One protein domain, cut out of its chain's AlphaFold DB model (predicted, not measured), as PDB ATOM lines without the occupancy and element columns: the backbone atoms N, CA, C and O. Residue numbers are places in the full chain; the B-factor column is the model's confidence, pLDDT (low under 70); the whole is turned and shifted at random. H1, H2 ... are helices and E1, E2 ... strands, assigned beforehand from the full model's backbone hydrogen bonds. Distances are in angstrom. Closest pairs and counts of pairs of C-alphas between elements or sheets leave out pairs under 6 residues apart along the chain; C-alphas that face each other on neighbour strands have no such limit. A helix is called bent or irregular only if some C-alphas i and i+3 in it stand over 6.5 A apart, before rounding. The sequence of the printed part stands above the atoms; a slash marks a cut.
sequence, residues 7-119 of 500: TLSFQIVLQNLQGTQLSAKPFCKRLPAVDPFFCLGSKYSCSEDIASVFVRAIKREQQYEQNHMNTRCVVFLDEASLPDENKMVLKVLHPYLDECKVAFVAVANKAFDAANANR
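Overview. This is residues 7 to 119 of the 500 residues of the protein "Hypothetical protein" of Rotaria sp. Silwood1 (UniProt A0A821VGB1). A narrow sheet of three parallel strands is sandwiched between two helices: the long H3 runs along one face and H1 along the other. H4 lies beside the first part of H3, and the short H5 packs on H4, away from the sheet, while H2 sits at the end of the sheet where E1 and E2 begin. The printed part has 113 residues with five named helices and three named strands, in the order H1 H2 E1 H3 E2 H4 E3 H5. The sheet runs E1 E2 E3, and the class is mixed, helices and strands. The whole is compact, with a radius of gyration of the C-alphas of 15.0 A, yet elongated, spanning 46 by 30 by 24 A.

Along the chain. Find C-alpha 7 at (47.988, 17.365, -9.814); from there H1 runs through residues 7 to 16, 14.5 A. H2 follows at residues 19 to 22. Next read E1, residues 33 to 40, 22.2 A long. Then find C-alpha 47 at (34.981, -0.108, -6.835), where H3 begins; it runs to residue 66, 28.8 A away. E2 is residues 71 to 78, 21.6 A, and H4 residues 89 to 99, 18.4 A. E3 is residues 103 to 106, 10.4 A, and H5, residues 114 to 117, ends at C-alpha 117, (40.781, 5.615, -22.569).

Arrangement. Begin at the inner strand E2. It is parallel to E1 at 24 degrees, with N 37 and O 74 2.8 A apart, within hydrogen-bond range, and to E3 at 20 degrees, with N 75 and O 103 at 2.8 A. H3 lies over E1 and E2 at a height over the sheet of 9.0 A, along the strands; its closest C-alphas to E2 are Glu 61 and Cys 73, 5.7 A. On the opposite face, H1 lies over E1 at a height of 9.1 A, giving three layers, helices on both faces of a sheet. E1, H3, E2 and E2, H4, E3 are strand-helix-strand units, parallel neighbour strands with a helix between, each with a right-handed crossover. H2 only grazes the sheet. H3 touches H4 with residues 47 to 54 alone, closest at the C-alphas of Ser 47 and Val 89, 4.9 A, at a shallow tilt of 23 degrees, the same way. H4 touches H5, closest at the C-alphas of His 94 and Asn 116, 6.9 A. H4 is irregular, but only just: C-alphas 92 and 95 are 6.9 A apart. In H1 and H3 every O i to N i+4 pair is within hydrogen-bond range; H4 has 3 of 7, beside 6 of 8 O i to N i+3 pairs, and H2 and H5 are too short for an O i to N i+4 pair.

Size, cuts and confidence. Look for the farthest C-alphas at Pro 26 and Asn 86, 46.7 A apart. The printed part has no cut and no long link. The pLDDT is under 70 at residues 40 to 46 and 82 to 86.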
ATOM      1  N   THR A   7      48.858  17.005 -10.947       79.44
ATOM      2  CA  THR A   7      47.988  17.365  -9.814       79.44
ATOM      3  C   THR A   7      47.989  18.878  -9.569       79.44
ATOM      4  O   THR A   7      46.930  19.477  -9.411       79.44
ATOM      5  N   LEU A   8      49.162  19.524  -9.663       80.69
ATOM      6  CA  LEU A   8      49.290  20.984  -9.553       80.69
ATOM      7  C   LEU A   8      48.472  21.721 -10.625       80.69
ATOM      8  O   LEU A   8      47.837  22.727 -10.329       80.69
ATOM      9  N   SER A   9      48.443  21.220 -11.864       86.75
ATOM     10  CA  SER A   9      47.650  21.834 -12.938       86.75
ATOM     11  C   SER A   9      46.159  21.836 -12.595       86.75
ATOM     12  O   SER A   9      45.488  22.846 -12.799       86.75
ATOM     13  N   PHE A  10      45.647  20.745 -12.017       87.62
ATOM     14  CA  PHE A  10      44.263  20.685 -11.553       87.62
ATOM     15  C   PHE A  10      44.014  21.633 -10.371       87.62
ATOM     16  O   PHE A  10      43.042  22.382 -10.382       87.62
ATOM     17  N   GLN A  11      44.928  21.693  -9.398       82.44
ATOM     18  CA  GLN A  11      44.838  22.649  -8.285       82.44
ATOM     19  C   GLN A  11      44.805  24.108  -8.769       82.44
ATOM     20  O   GLN A  11      44.007  24.897  -8.268       82.44
ATOM     21  N   ILE A  12      45.606  24.466  -9.779       86.44
ATOM     22  CA  ILE A  12      45.574  25.799 -10.399       86.44
ATOM     23  C   ILE A  12      44.193  26.073 -11.003       86.44
ATOM     24  O   ILE A  12      43.665  27.171 -10.831       86.44
ATOM     25  N   VAL A  13      43.578  25.096 -11.679       89.88
ATOM     26  CA  VAL A  13      42.209  25.239 -12.199       89.88
ATOM     27  C   VAL A  13      41.228  25.522 -11.059       89.88
ATOM     28  O   VAL A  13      40.487  26.498 -11.144       89.88
ATOM     29  N   LEU A  14      41.274  24.752  -9.968       85.75
ATOM     30  CA  LEU A  14      40.396  24.948  -8.805       85.75
ATOM     31  C   LEU A  14      40.568  26.323  -8.148       85.75
ATOM     32  O   LEU A  14      39.588  26.968  -7.789       85.75
ATOM     33  N   GLN A  15      41.806  26.803  -8.022       83.00
ATOM     34  CA  GLN A  15      42.093  28.126  -7.463       83.00
ATOM     35  C   GLN A  15      41.602  29.266  -8.363       83.00
ATOM     36  O   GLN A  15      41.273  30.342  -7.872       83.00
ATOM     37  N   ASN A  16      41.564  29.056  -9.681       88.31
ATOM     38  CA  ASN A  16      41.140  30.087 -10.624       88.31
ATOM     39  C   ASN A  16      39.631  30.050 -10.918       88.31
ATOM     40  O   ASN A  16      39.090  31.095 -11.267       88.31
ATOM     41  N   LEU A  17      38.956  28.901 -10.797       91.19
ATOM     42  CA  LEU A  17      37.537  28.711 -11.134       91.19
ATOM     43  C   LEU A  17      36.650  28.619  -9.884       91.19
ATOM     44  O   LEU A  17      36.007  27.605  -9.624       91.19
ATOM     45  N   GLN A  18      36.581  29.711  -9.127       86.00
ATOM     46  CA  GLN A  18      35.797  29.810  -7.885       86.00
ATOM     47  C   GLN A  18      34.447  30.527  -8.085       86.00
ATOM     48  O   GLN A  18      33.783  30.923  -7.130       86.00
ATOM     49  N   GLY A  19      34.040  30.731  -9.341       86.56
ATOM     50  CA  GLY A  19      32.834  31.472  -9.716       86.56
ATOM     51  C   GLY A  19      33.046  32.983  -9.804       86.56
ATOM     52  O   GLY A  19      34.138  33.501  -9.562       86.56
ATOM     53  N   THR A  20      31.993  33.710 -10.178       82.25
ATOM     54  CA  THR A  20      32.057  35.127 -10.581       82.25
ATOM     55  C   THR A  20      32.603  36.063  -9.500       82.25
ATOM     56  O   THR A  20      33.287  37.038  -9.817       82.25
ATOM     57  N   GLN A  21      32.302  35.784  -8.230       78.81
ATOM     58  CA  GLN A  21      32.675  36.654  -7.110       78.81
ATOM     59  C   GLN A  21      34.111  36.409  -6.629       78.81
ATOM     60  O   GLN A  21      34.832  37.369  -6.377       78.81
ATOM     61  N   LEU A  22      34.533  35.143  -6.551       82.31
ATOM     62  CA  LEU A  22      35.805  34.751  -5.935       82.31
ATOM     63  C   LEU A  22      36.957  34.601  -6.940       82.31
ATOM     64  O   LEU A  22      38.117  34.779  -6.582       82.31
ATOM     65  N   SER A  23      36.667  34.317  -8.215       86.00
ATOM     66  CA  SER A  23      37.722  34.143  -9.223       86.00
ATOM     67  C   SER A  23      38.470  35.457  -9.462       86.00
ATOM     68  O   SER A  23      37.867  36.451  -9.861       86.00
ATOM     69  N   ALA A  24      39.794  35.469  -9.304       83.94
ATOM     70  CA  ALA A  24      40.588  36.692  -9.459       83.94
ATOM     71  C   ALA A  24      40.603  37.232 -10.906       83.94
ATOM     72  O   ALA A  24      40.550  38.441 -11.133       83.94
ATOM     73  N   LYS A  25      40.660  36.345 -11.912       88.62
ATOM     74  CA  LYS A  25      40.861  36.728 -13.321       88.62
ATOM     75  C   LYS A  25      39.535  36.981 -14.056       88.62
ATOM     76  O   LYS A  25      38.658  36.117 -14.005       88.62
ATOM     77  N   PRO A  26      39.403  38.065 -14.855       90.19
ATOM     78  CA  PRO A  26      38.180  38.355 -15.615       90.19
ATOM     79  C   PRO A  26      37.742  37.233 -16.562       90.19
ATOM     80  O   PRO A  26      36.549  36.996 -16.727       90.19
ATOM     81  N   PHE A  27      38.699  36.524 -17.172       92.25
ATOM     82  CA  PHE A  27      38.413  35.351 -18.003       92.25
ATOM     83  C   PHE A  27      37.731  34.238 -17.194       92.25
ATOM     84  O   PHE A  27      36.701  33.719 -17.614       92.25
ATOM     85  N   CYS A  28      38.267  33.924 -16.012       90.38
ATOM     86  CA  CYS A  28      37.761  32.870 -15.139       90.38
ATOM     87  C   CYS A  28      36.392  33.202 -14.534       90.38
ATOM     88  O   CYS A  28      35.567  32.311 -14.399       90.38
ATOM     89  N   LYS A  29      36.102  34.485 -14.268       89.62
ATOM     90  CA  LYS A  29      34.779  34.937 -13.793       89.62
ATOM     91  C   LYS A  29      33.627  34.623 -14.756       89.62
ATOM     92  O   LYS A  29      32.477  34.634 -14.332       89.62
ATOM     93  N   ARG A  30      33.915  34.387 -16.043       90.12
ATOM     94  CA  ARG A  30      32.912  34.013 -17.059       90.12
ATOM     95  C   ARG A  30      32.646  32.509 -17.127       90.12
ATOM     96  O   ARG A  30      31.730  32.097 -17.828       90.12
ATOM     97  N   LEU A  31      33.463  31.702 -16.458       92.75
ATOM     98  CA  LEU A  31      33.345  30.250 -16.441       92.75
ATOM     99  C   LEU A  31      32.586  29.794 -15.182       92.75
ATOM    100  O   LEU A  31      32.552  30.533 -14.193       92.75
ATOM    101  N   PRO A  32      31.973  28.597 -15.199       92.31
ATOM    102  CA  PRO A  32      31.358  28.023 -14.007       92.31
ATOM    103  C   PRO A  32      32.369  27.858 -12.870       92.31
ATOM    104  O   PRO A  32      33.549  27.582 -13.109       92.31
ATOM    105  N   ALA A  33      31.894  27.986 -11.631       92.44
ATOM    106  CA  ALA A  33      32.664  27.547 -10.473       92.44
ATOM    107  C   ALA A  33      32.866  26.027 -10.529       92.44
ATOM    108  O   ALA A  33      31.987  25.301 -11.000       92.44
ATOM    109  N   VAL A  34      33.999  25.540 -10.031       92.44
ATOM    110  CA  VAL A  34      34.290  24.105  -9.962       92.44
ATOM    111  C   VAL A  34      34.190  23.620  -8.520       92.44
ATOM    112  O   VAL A  34      34.869  24.151  -7.644       92.44
ATOM    113  N   ASP A  35      33.377  22.588  -8.295       87.06
ATOM    114  CA  ASP A  35      33.247  21.895  -7.008       87.06
ATOM    115  C   ASP A  35      33.882  20.487  -7.091       87.06
ATOM    116  O   ASP A  35      33.315  19.589  -7.725       87.06
ATOM    117  N   PRO A  36      35.094  20.279  -6.542       85.69
ATOM    118  CA  PRO A  36      35.840  19.038  -6.721       85.69
ATOM    119  C   PRO A  36      35.475  17.934  -5.714       85.69
ATOM    120  O   PRO A  36      35.518  18.112  -4.496       85.69
ATOM    121  N   PHE A  37      35.267  16.725  -6.230       83.56
ATOM    122  CA  PHE A  37      35.079  15.484  -5.485       83.56
ATOM    123  C   PHE A  37      36.302  14.585  -5.673       83.56
ATOM    124  O   PHE A  37      36.481  13.965  -6.718       83.56
ATOM    125  N   PHE A  38      37.164  14.527  -4.662       77.94
ATOM    126  CA  PHE A  38      38.438  13.816  -4.752       77.94
ATOM    127  C   PHE A  38      38.278  12.319  -4.488       77.94
ATOM    128  O   PHE A  38      37.635  11.912  -3.519       77.94
ATOM    129  N   CYS A  39      38.929  11.522  -5.326       74.44
ATOM    130  CA  CYS A  39      39.115  10.094  -5.168       74.44
ATOM    131  C   CYS A  39      40.619   9.800  -5.231       74.44
ATOM    132  O   CYS A  39      41.303  10.217  -6.167       74.44
ATOM    133  N   LEU A  40      41.139   9.120  -4.212       65.75
ATOM    134  CA  LEU A  40      42.535   8.697  -4.155       65.75
ATOM    135  C   LEU A  40      42.618   7.260  -4.661       65.75
ATOM    136  O   LEU A  40      42.009   6.365  -4.074       65.75
ATOM    137  N   GLY A  41      43.365   7.041  -5.743       59.56
ATOM    138  CA  GLY A  41      43.756   5.700  -6.152       59.56
ATOM    139  C   GLY A  41      44.816   5.160  -5.197       59.56
ATOM    140  O   GLY A  41      45.898   5.724  -5.086       59.56
ATOM    141  N   SER A  42      44.524   4.057  -4.519       61.28
ATOM    142  CA  SER A  42      45.477   3.261  -3.750       61.28
ATOM    143  C   SER A  42      45.418   1.806  -4.213       61.28
ATOM    144  O   SER A  42      44.518   1.405  -4.956       61.28
ATOM    145  N   LYS A  43      46.371   0.980  -3.769       56.56
ATOM    146  CA  LYS A  43      46.344  -0.464  -4.062       56.56
ATOM    147  C   LYS A  43      45.144  -1.179  -3.435       56.56
ATOM    148  O   LYS A  43      44.776  -2.265  -3.880       56.56
ATOM    149  N   TYR A  44      44.552  -0.572  -2.409       58.72
ATOM    150  CA  TYR A  44      43.412  -1.107  -1.673       58.72
ATOM    151  C   TYR A  44      42.087  -0.456  -2.075       58.72
ATOM    152  O   TYR A  44      41.059  -0.836  -1.527       58.72
ATOM    153  N   SER A  45      42.086   0.495  -3.019       64.50
ATOM    154  CA  SER A  45      40.849   1.107  -3.501       64.50
ATOM    155  C   SER A  45      39.893   0.052  -4.049       64.50
ATOM    156  O   SER A  45      40.262  -0.744  -4.918       64.50
ATOM    157  N   CYS A  46      38.648   0.098  -3.580       68.50
ATOM    158  CA  CYS A  46      37.566  -0.746  -4.066       68.50
ATOM    159  C   CYS A  46      36.647   0.032  -5.018       68.50
ATOM    160  O   CYS A  46      36.582   1.266  -5.008       68.50
ATOM    161  N   SER A  47      35.919  -0.693  -5.868       80.06
ATOM    162  CA  SER A  47      34.981  -0.108  -6.835       80.06
ATOM    163  C   SER A  47      33.876   0.703  -6.156       80.06
ATOM    164  O   SER A  47      33.448   1.741  -6.662       80.06
ATOM    165  N   GLU A  48      33.441   0.246  -4.987       79.00
ATOM    166  CA  GLU A  48      32.394   0.830  -4.159       79.00
ATOM    167  C   GLU A  48      32.776   2.236  -3.685       79.00
ATOM    168  O   GLU A  48      31.938   3.141  -3.708       79.00
ATOM    169  N   ASP A  49      34.047   2.450  -3.332       76.44
ATOM    170  CA  ASP A  49      34.542   3.748  -2.872       76.44
ATOM    171  C   ASP A  49      34.446   4.784  -3.991       76.44
ATOM    172  O   ASP A  49      33.884   5.866  -3.796       76.44
ATOM    173  N   ILE A  50      34.910   4.421  -5.191       83.00
ATOM    174  CA  ILE A  50      34.834   5.265  -6.389       83.00
ATOM    175  C   ILE A  50      33.367   5.565  -6.719       83.00
ATOM    176  O   ILE A  50      32.991   6.730  -6.871       83.00
ATOM    177  N   ALA A  51      32.512   4.539  -6.765       87.88
ATOM    178  CA  ALA A  51      31.086   4.708  -7.035       87.88
ATOM    179  C   ALA A  51      30.414   5.653  -6.027       87.88
ATOM    180  O   ALA A  51      29.641   6.529  -6.417       87.88
ATOM    181  N   SER A  52      30.743   5.540  -4.737       84.56
ATOM    182  CA  SER A  52      30.187   6.405  -3.693       84.56
ATOM    183  C   SER A  52      30.542   7.885  -3.894       84.56
ATOM    184  O   SER A  52      29.744   8.772  -3.572       84.56
ATOM    185  N   VAL A  53      31.729   8.181  -4.439       85.81
ATOM    186  CA  VAL A  53      32.151   9.546  -4.783       85.81
ATOM    187  C   VAL A  53      31.308  10.074  -5.942       85.81
ATOM    188  O   VAL A  53      30.754  11.168  -5.826       85.81
ATOM    189  N   PHE A  54      31.128   9.284  -7.004       92.62
ATOM    190  CA  PHE A  54      30.283   9.659  -8.143       92.62
ATOM    191  C   PHE A  54      28.831   9.900  -7.738       92.62
ATOM    192  O   PHE A  54      28.260  10.925  -8.098       92.62
ATOM    193  N   VAL A  55      28.235   9.013  -6.938       93.19
ATOM    194  CA  VAL A  55      26.849   9.172  -6.467       93.19
ATOM    195  C   VAL A  55      26.677  10.476  -5.682       93.19
ATOM    196  O   VAL A  55      25.702  11.202  -5.891       93.19
ATOM    197  N   ARG A  56      27.632  10.817  -4.806       90.25
ATOM    198  CA  ARG A  56      27.615  12.090  -4.067       90.25
ATOM    199  C   ARG A  56      27.768  13.295  -4.995       90.25
ATOM    200  O   ARG A  56      27.012  14.253  -4.838       90.25
ATOM    201  N   ALA A  57      28.690  13.230  -5.954       92.69
ATOM    202  CA  ALA A  57      28.915  14.291  -6.930       92.69
ATOM    203  C   ALA A  57      27.674  14.531  -7.802       92.69
ATOM    204  O   ALA A  57      27.234  15.665  -7.938       92.69
ATOM    205  N   ILE A  58      27.044  13.471  -8.315       96.38
ATOM    206  CA  ILE A  58      25.823  13.556  -9.135       96.38
ATOM    207  C   ILE A  58      24.672  14.162  -8.333       96.38
ATOM    208  O   ILE A  58      23.963  15.038  -8.822       96.38
ATOM    209  N   LYS A  59      24.492  13.735  -7.078       95.44
ATOM    210  CA  LYS A  59      23.473  14.321  -6.201       95.44
ATOM    211  C   LYS A  59      23.722  15.815  -5.972       95.44
ATOM    212  O   LYS A  59      22.766  16.583  -5.905       95.44
ATOM    213  N   ARG A  60      24.986  16.230  -5.837       92.31
ATOM    214  CA  ARG A  60      25.366  17.637  -5.663       92.31
ATOM    215  C   ARG A  60      25.154  18.455  -6.940       92.31
ATOM    216  O   ARG A  60      24.600  19.546  -6.851       92.31
ATOM    217  N   GLU A  61      25.490  17.901  -8.100       95.75
ATOM    218  CA  GLU A  61      25.239  18.514  -9.410       95.75
ATOM    219  C   GLU A  61      23.744  18.785  -9.610       95.75
ATOM    220  O   GLU A  61      23.349  19.912  -9.894       95.75
ATOM    221  N   GLN A  62      22.893  17.792  -9.330       95.50
ATOM    222  CA  GLN A  62      21.435  17.939  -9.413       95.50
ATOM    223  C   GLN A  62      20.910  19.066  -8.513       95.50
ATOM    224  O   GLN A  62      19.992  19.789  -8.894       95.50
ATOM    225  N   GLN A  63      21.492  19.249  -7.322       94.50
ATOM    226  CA  GLN A  63      21.139  20.370  -6.449       94.50
ATOM    227  C   GLN A  63      21.555  21.717  -7.047       94.50
ATOM    228  O   GLN A  63      20.825  22.695  -6.894       94.50
ATOM    229  N   TYR A  64      22.715  21.805  -7.700       94.00
ATOM    230  CA  TYR A  64      23.141  23.038  -8.360       94.00
ATOM    231  C   TYR A  64      22.253  23.379  -9.554       94.00
ATOM    232  O   TYR A  64      21.855  24.537  -9.688       94.00
ATOM    233  N   GLU A  65      21.863  22.383 -10.347       93.12
ATOM    234  CA  GLU A  65      20.932  22.555 -11.465       93.12
ATOM    235  C   GLU A  65      19.554  23.031 -10.995       93.12
ATOM    236  O   GLU A  65      19.024  24.004 -11.533       93.12
ATOM    237  N   GLN A  66      19.008  22.411  -9.941       94.75
ATOM    238  CA  GLN A  66      17.729  22.807  -9.333       94.75
ATOM    239  C   GLN A  66      17.752  24.236  -8.781       94.75
ATOM    240  O   GLN A  66      16.754  24.945  -8.864       94.75
ATOM    241  N   ASN A  67      18.888  24.667  -8.228       93.62
ATOM    242  CA  ASN A  67      19.057  26.005  -7.665       93.62
ATOM    243  C   ASN A  67      19.577  27.035  -8.688       93.62
ATOM    244  O   ASN A  67      19.912  28.151  -8.296       93.62
ATOM    245  N   HIS A  68      19.681  26.674  -9.974       91.62
ATOM    246  CA  HIS A  68      20.225  27.521 -11.046       91.62
ATOM    247  C   HIS A  68      21.607  28.126 -10.728       91.62
ATOM    248  O   HIS A  68      21.928  29.249 -11.123       91.62
ATOM    249  N   MET A  69      22.441  27.373 -10.012       89.75
ATOM    250  CA  MET A  69      23.799  27.778  -9.658       89.75
ATOM    251  C   MET A  69      24.745  27.505 -10.827       89.75
ATOM    252  O   MET A  69      24.765  26.407 -11.376       89.75
ATOM    253  N   ASN A  70      25.584  28.481 -11.184       91.50
ATOM    254  CA  ASN A  70      26.614  28.308 -12.214       91.50
ATOM    255  C   ASN A  70      27.870  27.617 -11.645       91.50
ATOM    256  O   ASN A  70      28.967  28.184 -11.644       91.50
ATOM    257  N   THR A  71      27.682  26.407 -11.129       92.75
ATOM    258  CA  THR A  71      28.716  25.568 -10.517       92.75
ATOM    259  C   THR A  71      28.641  24.175 -11.123       92.75
ATOM    260  O   THR A  71      27.544  23.671 -11.344       92.75
ATOM    261  N   ARG A  72      29.794  23.558 -11.389       95.06
ATOM    262  CA  ARG A  72      29.902  22.193 -11.913       95.06
ATOM    263  C   ARG A  72      30.716  21.320 -10.972       95.06
ATOM    264  O   ARG A  72      31.832  21.679 -10.592       95.06
ATOM    265  N   CYS A  73      30.171  20.162 -10.629       94.50
ATOM    266  CA  CYS A  73      30.854  19.128  -9.878       94.50
ATOM    267  C   CYS A  73      31.844  18.382 -10.781       94.50
ATOM    268  O   CYS A  73      31.515  17.964 -11.896       94.50
ATOM    269  N   VAL A  74      33.063  18.189 -10.280       94.31
ATOM    270  CA  VAL A  74      34.121  17.441 -10.970       94.31
ATOM    271  C   VAL A  74      34.611  16.328 -10.063       94.31
ATOM    272  O   VAL A  74      35.139  16.600  -8.988       94.31
ATOM    273  N   VAL A  75      34.501  15.077 -10.497       91.75
ATOM    274  CA  VAL A  75      35.181  13.965  -9.831       91.75
ATOM    275  C   VAL A  75      36.640  13.944 -10.287       91.75
ATOM    276  O   VAL A  75      36.924  13.846 -11.480       91.75
ATOM    277  N   PHE A  76      37.568  14.053  -9.335       88.94
ATOM    278  CA  PHE A  76      39.008  14.039  -9.579       88.94
ATOM    279  C   PHE A  76      39.634  12.770  -9.008       88.94
ATOM    280  O   PHE A  76      39.646  12.593  -7.792       88.94
ATOM    281  N   LEU A  77      40.157  11.905  -9.876       86.06
ATOM    282  CA  LEU A  77      40.853  10.678  -9.494       86.06
ATOM    283  C   LEU A  77      42.370  10.875  -9.617       86.06
ATOM    284  O   LEU A  77      42.898  10.918 -10.732       86.06
ATOM    285  N   ASP A  78      43.068  10.985  -8.486       78.62
ATOM    286  CA  ASP A  78      44.537  11.031  -8.468       78.62
ATOM    287  C   ASP A  78      45.128   9.618  -8.409       78.62
ATOM    288  O   ASP A  78      44.529   8.709  -7.833       78.62
ATOM    289  N   GLU A  79      46.301   9.434  -9.015       76.31
ATOM    290  CA  GLU A  79      46.994   8.140  -9.123       76.31
ATOM    291  C   GLU A  79      46.103   6.988  -9.627       76.31
ATOM    292  O   GLU A  79      46.158   5.857  -9.148       76.31
ATOM    293  N   ALA A  80      45.321   7.232 -10.678       77.69
ATOM    294  CA  ALA A  80      44.404   6.240 -11.247       77.69
ATOM    295  C   ALA A  80      45.084   4.946 -11.751       77.69
ATOM    296  O   ALA A  80      44.405   3.980 -12.068       77.69
ATOM    297  N   SER A  81      46.418   4.906 -11.824       71.44
ATOM    298  CA  SER A  81      47.209   3.716 -12.170       71.44
ATOM    299  C   SER A  81      47.594   2.826 -10.976       71.44
ATOM    300  O   SER A  81      48.330   1.860 -11.168       71.44
ATOM    301  N   LEU A  82      47.206   3.192  -9.750       69.12
ATOM    302  CA  LEU A  82      47.507   2.437  -8.528       69.12
ATOM    303  C   LEU A  82      46.575   1.252  -8.225       69.12
ATOM    304  O   LEU A  82      47.096   0.247  -7.733       69.12
ATOM    305  N   PRO A  83      45.252   1.338  -8.470       68.75
ATOM    306  CA  PRO A  83      44.343   0.229  -8.205       68.75
ATOM    307  C   PRO A  83      44.747  -1.051  -8.943       68.75
ATOM    308  O   PRO A  83      45.253  -1.003 -10.064       68.75
ATOM    309  N   ASP A  84      44.514  -2.202  -8.310       66.56
ATOM    310  CA  ASP A  84      44.885  -3.510  -8.857       66.56
ATOM    311  C   ASP A  84      44.114  -3.806 -10.155       66.56
ATOM    312  O   ASP A  84      42.891  -3.986 -10.154       66.56
ATOM    313  N   GLU A  85      44.845  -3.876 -11.271       67.12
ATOM    314  CA  GLU A  85      44.292  -4.172 -12.594       67.12
ATOM    315  C   GLU A  85      43.578  -5.534 -12.619       67.12
ATOM    316  O   GLU A  85      42.547  -5.663 -13.282       67.12
ATOM    317  N   ASN A  86      44.033  -6.521 -11.832       69.19
ATOM    318  CA  ASN A  86      43.399  -7.845 -11.762       69.19
ATOM    319  C   ASN A  86      41.999  -7.785 -11.145       69.19
ATOM    320  O   ASN A  86      41.121  -8.566 -11.507       69.19
ATOM    321  N   LYS A  87      41.774  -6.838 -10.228       70.12
ATOM    322  CA  LYS A  87      40.466  -6.600  -9.602       70.12
ATOM    323  C   LYS A  87      39.549  -5.747 -10.476       70.12
ATOM    324  O   LYS A  87      38.379  -5.584 -10.150       70.12
ATOM    325  N   MET A  88      40.067  -5.206 -11.582       75.94
ATOM    326  CA  MET A  88      39.330  -4.395 -12.555       75.94
ATOM    327  C   MET A  88      38.535  -3.248 -11.912       75.94
ATOM    328  O   MET A  88      37.453  -2.894 -12.382       75.94
ATOM    329  N   VAL A  89      39.093  -2.648 -10.853       77.31
ATOM    330  CA  VAL A  89      38.444  -1.634 -10.001       77.31
ATOM    331  C   VAL A  89      37.877  -0.478 -10.829       77.31
ATOM    332  O   VAL A  89      36.765  -0.014 -10.594       77.31
ATOM    333  N   LEU A  90      38.611  -0.053 -11.860       84.81
ATOM    334  CA  LEU A  90      38.250   1.083 -12.710       84.81
ATOM    335  C   LEU A  90      37.082   0.809 -13.665       84.81
ATOM    336  O   LEU A  90      36.518   1.761 -14.192       84.81
ATOM    337  N   LYS A  91      36.648  -0.448 -13.858       86.50
ATOM    338  CA  LYS A  91      35.450  -0.741 -14.672       86.50
ATOM    339  C   LYS A  91      34.197  -0.067 -14.127       86.50
ATOM    340  O   LYS A  91      33.268   0.198 -14.887       86.50
ATOM    341  N   VAL A  92      34.186   0.238 -12.830       89.06
ATOM    342  CA  VAL A  92      33.109   0.991 -12.189       89.06
ATOM    343  C   VAL A  92      32.909   2.378 -12.811       89.06
ATOM    344  O   VAL A  92      31.812   2.916 -12.733       89.06
ATOM    345  N   LEU A  93      33.933   2.940 -13.468       90.31
ATOM    346  CA  LEU A  93      33.860   4.236 -14.141       90.31
ATOM    347  C   LEU A  93      32.975   4.201 -15.390       90.31
ATOM    348  O   LEU A  93      32.339   5.204 -15.691       90.31
ATOM    349  N   HIS A  94      32.909   3.073 -16.107       92.56
ATOM    350  CA  HIS A  94      32.246   2.981 -17.414       92.56
ATOM    351  C   HIS A  94      30.829   3.577 -17.445       92.56
ATOM    352  O   HIS A  94      30.612   4.475 -18.256       92.56
ATOM    353  N   PRO A  95      29.878   3.172 -16.575       93.69
ATOM    354  CA  PRO A  95      28.532   3.747 -16.600       93.69
ATOM    355  C   PRO A  95      28.532   5.260 -16.342       93.69
ATOM    356  O   PRO A  95      27.781   5.991 -16.977       93.69
ATOM    357  N   TYR A  96      29.399   5.754 -15.454       94.25
ATOM    358  CA  TYR A  96      29.457   7.181 -15.135       94.25
ATOM    359  C   TYR A  96      30.065   8.017 -16.264       94.25
ATOM    360  O   TYR A  96      29.614   9.138 -16.500       94.25
ATOM    361  N   LEU A  97      31.064   7.476 -16.965       93.00
ATOM    362  CA  LEU A  97      31.691   8.124 -18.118       93.00
ATOM    363  C   LEU A  97      30.832   8.036 -19.384       93.00
ATOM    364  O   LEU A  97      30.962   8.890 -20.249       93.00
ATOM    365  N   ASP A  98      29.956   7.036 -19.498       92.81
ATOM    366  CA  ASP A  98      29.003   6.939 -20.608       92.81
ATOM    367  C   ASP A  98      27.824   7.915 -20.410       92.81
ATOM    368  O   ASP A  98      27.362   8.537 -21.366       92.81
ATOM    369  N   GLU A  99      27.354   8.095 -19.169       92.69
ATOM    370  CA  GLU A  99      26.265   9.029 -18.851       92.69
ATOM    371  C   GLU A  99      26.710  10.499 -18.744       92.69
ATOM    372  O   GLU A  99      25.891  11.392 -18.956       92.69
ATOM    373  N   CYS A 100      27.972  10.771 -18.385       90.94
ATOM    374  CA  CYS A 100      28.551  12.120 -18.274       90.94
ATOM    375  C   CYS A 100      27.748  13.118 -17.409       90.94
ATOM    376  O   CYS A 100      27.776  14.324 -17.653       90.94
ATOM    377  N   LYS A 101      27.048  12.638 -16.368       94.38
ATOM    378  CA  LYS A 101      26.258  13.493 -15.450       94.38
ATOM    379  C   LYS A 101      27.105  14.480 -14.643       94.38
ATOM    380  O   LYS A 101      26.591  15.496 -14.202       94.38
ATOM    381  N   VAL A 102      28.376  14.161 -14.415       95.31
ATOM    382  CA  VAL A 102      29.363  15.032 -13.766       95.31
ATOM    383  C   VAL A 102      30.657  14.988 -14.561       95.31
ATOM    384  O   VAL A 102      30.954  13.989 -15.218       95.31
ATOM    385  N   ALA A 103      31.443  16.058 -14.496       94.94
ATOM    386  CA  ALA A 103      32.748  16.081 -15.136       94.94
ATOM    387  C   ALA A 103      33.722  15.139 -14.412       94.94
ATOM    388  O   ALA A 103      33.662  14.972 -13.193       94.94
ATOM    389  N   PHE A 104      34.648  14.545 -15.163       94.19
ATOM    390  CA  PHE A 104      35.654  13.635 -14.632       94.19
ATOM    391  C   PHE A 104      37.047  14.030 -15.109       94.19
ATOM    392  O   PHE A 104      37.260  14.297 -16.292       94.19
ATOM    393  N   VAL A 105      38.001  14.051 -14.183       93.38
ATOM    394  CA  VAL A 105      39.419  14.260 -14.470       93.38
ATOM    395  C   VAL A 105      40.205  13.188 -13.739       93.38
ATOM    396  O   VAL A 105      40.071  13.033 -12.529       93.38
ATOM    397  N   ALA A 106      41.060  12.471 -14.461       90.25
ATOM    398  CA  ALA A 106      41.954  11.496 -13.861       90.25
ATOM    399  C   ALA A 106      43.413  11.798 -14.183       90.25
ATOM    400  O   ALA A 106      43.769  12.159 -15.307       90.25
ATOM    401  N   VAL A 107      44.268  11.602 -13.185       88.25
ATOM    402  CA  VAL A 107      45.716  11.690 -13.318       88.25
ATOM    403  C   VAL A 107      46.295  10.299 -13.112       88.25
ATOM    404  O   VAL A 107      46.094   9.665 -12.083       88.25
ATOM    405  N   ALA A 108      47.032   9.818 -14.110       84.75
ATOM    406  CA  ALA A 108      47.666   8.507 -14.075       84.75
ATOM    407  C   ALA A 108      49.129   8.595 -14.503       84.75
ATOM    408  O   ALA A 108      49.530   9.476 -15.277       84.75
ATOM    409  N   ASN A 109      49.940   7.666 -14.002       79.69
ATOM    410  CA  ASN A 109      51.342   7.530 -14.395       79.69
ATOM    411  C   ASN A 109      51.581   6.410 -15.401       79.69
ATOM    412  O   ASN A 109      52.597   6.445 -16.093       79.69
ATOM    413  N   LYS A 110      50.614   5.503 -15.533       80.94
ATOM    414  CA  LYS A 110      50.488   4.555 -16.638       80.94
ATOM    415  C   LYS A 110      49.336   4.976 -17.548       80.94
ATOM    416  O   LYS A 110      48.457   5.727 -17.128       80.94
ATOM    417  N   ALA A 111      49.369   4.520 -18.795       82.38
ATOM    418  CA  ALA A 111      48.233   4.685 -19.688       82.38
ATOM    419  C   ALA A 111      47.042   3.868 -19.166       82.38
ATOM    420  O   ALA A 111      47.230   2.790 -18.607       82.38
ATOM    421  N   PHE A 112      45.833   4.391 -19.358       82.62
ATOM    422  CA  PHE A 112      44.616   3.619 -19.137       82.62
ATOM    423  C   PHE A 112      44.489   2.509 -20.180       82.62
ATOM    424  O   PHE A 112      45.018   2.622 -21.290       82.62
ATOM    425  N   ASP A 113      43.748   1.459 -19.830       84.06
ATOM    426  CA  ASP A 113      43.303   0.479 -20.810       84.06
ATOM    427  C   ASP A 113      42.399   1.136 -21.867       84.06
ATOM    428  O   ASP A 113      41.835   2.217 -21.671       84.06
ATOM    429  N   ALA A 114      42.252   0.480 -23.018       85.25
ATOM    430  CA  ALA A 114      41.462   1.028 -24.118       85.25
ATOM    431  C   ALA A 114      39.997   1.281 -23.718       85.25
ATOM    432  O   ALA A 114      39.385   2.237 -24.189       85.25
ATOM    433  N   ALA A 115      39.434   0.452 -22.831       85.38
ATOM    434  CA  ALA A 115      38.050   0.584 -22.389       85.38
ATOM    435  C   ALA A 115      37.797   1.904 -21.644       85.38
ATOM    436  O   ALA A 115      36.797   2.570 -21.924       85.38
ATOM    437  N   ASN A 116      38.708   2.313 -20.759       85.50
ATOM    438  CA  ASN A 116      38.620   3.607 -20.089       85.50
ATOM    439  C   ASN A 116      39.089   4.747 -21.003       85.50
ATOM    440  O   ASN A 116      38.418   5.772 -21.096       85.50
ATOM    441  N   ALA A 117      40.203   4.571 -21.719       87.88
ATOM    442  CA  ALA A 117      40.781   5.615 -22.569       87.88
ATOM    443  C   ALA A 117      39.822   6.085 -23.676       87.88
ATOM    444  O   ALA A 117      39.714   7.283 -23.913       87.88
ATOM    445  N   ASN A 118      39.058   5.177 -24.296       90.19
ATOM    446  CA  ASN A 118      38.112   5.519 -25.369       90.19
ATOM    447  C   ASN A 118      36.942   6.412 -24.914       90.19
ATOM    448  O   ASN A 118      36.244   6.972 -25.755       90.19
ATOM    449  N   ARG A 119      36.716   6.541 -23.601       91.94
ATOM    450  CA  ARG A 119      35.672   7.393 -23.004       91.94
ATOM    451  C   ARG A 119      36.198   8.755 -22.557       91.94
ATOM    452  O   ARG A 119      35.447   9.561 -22.019       91.94
TER     453      ARG A 119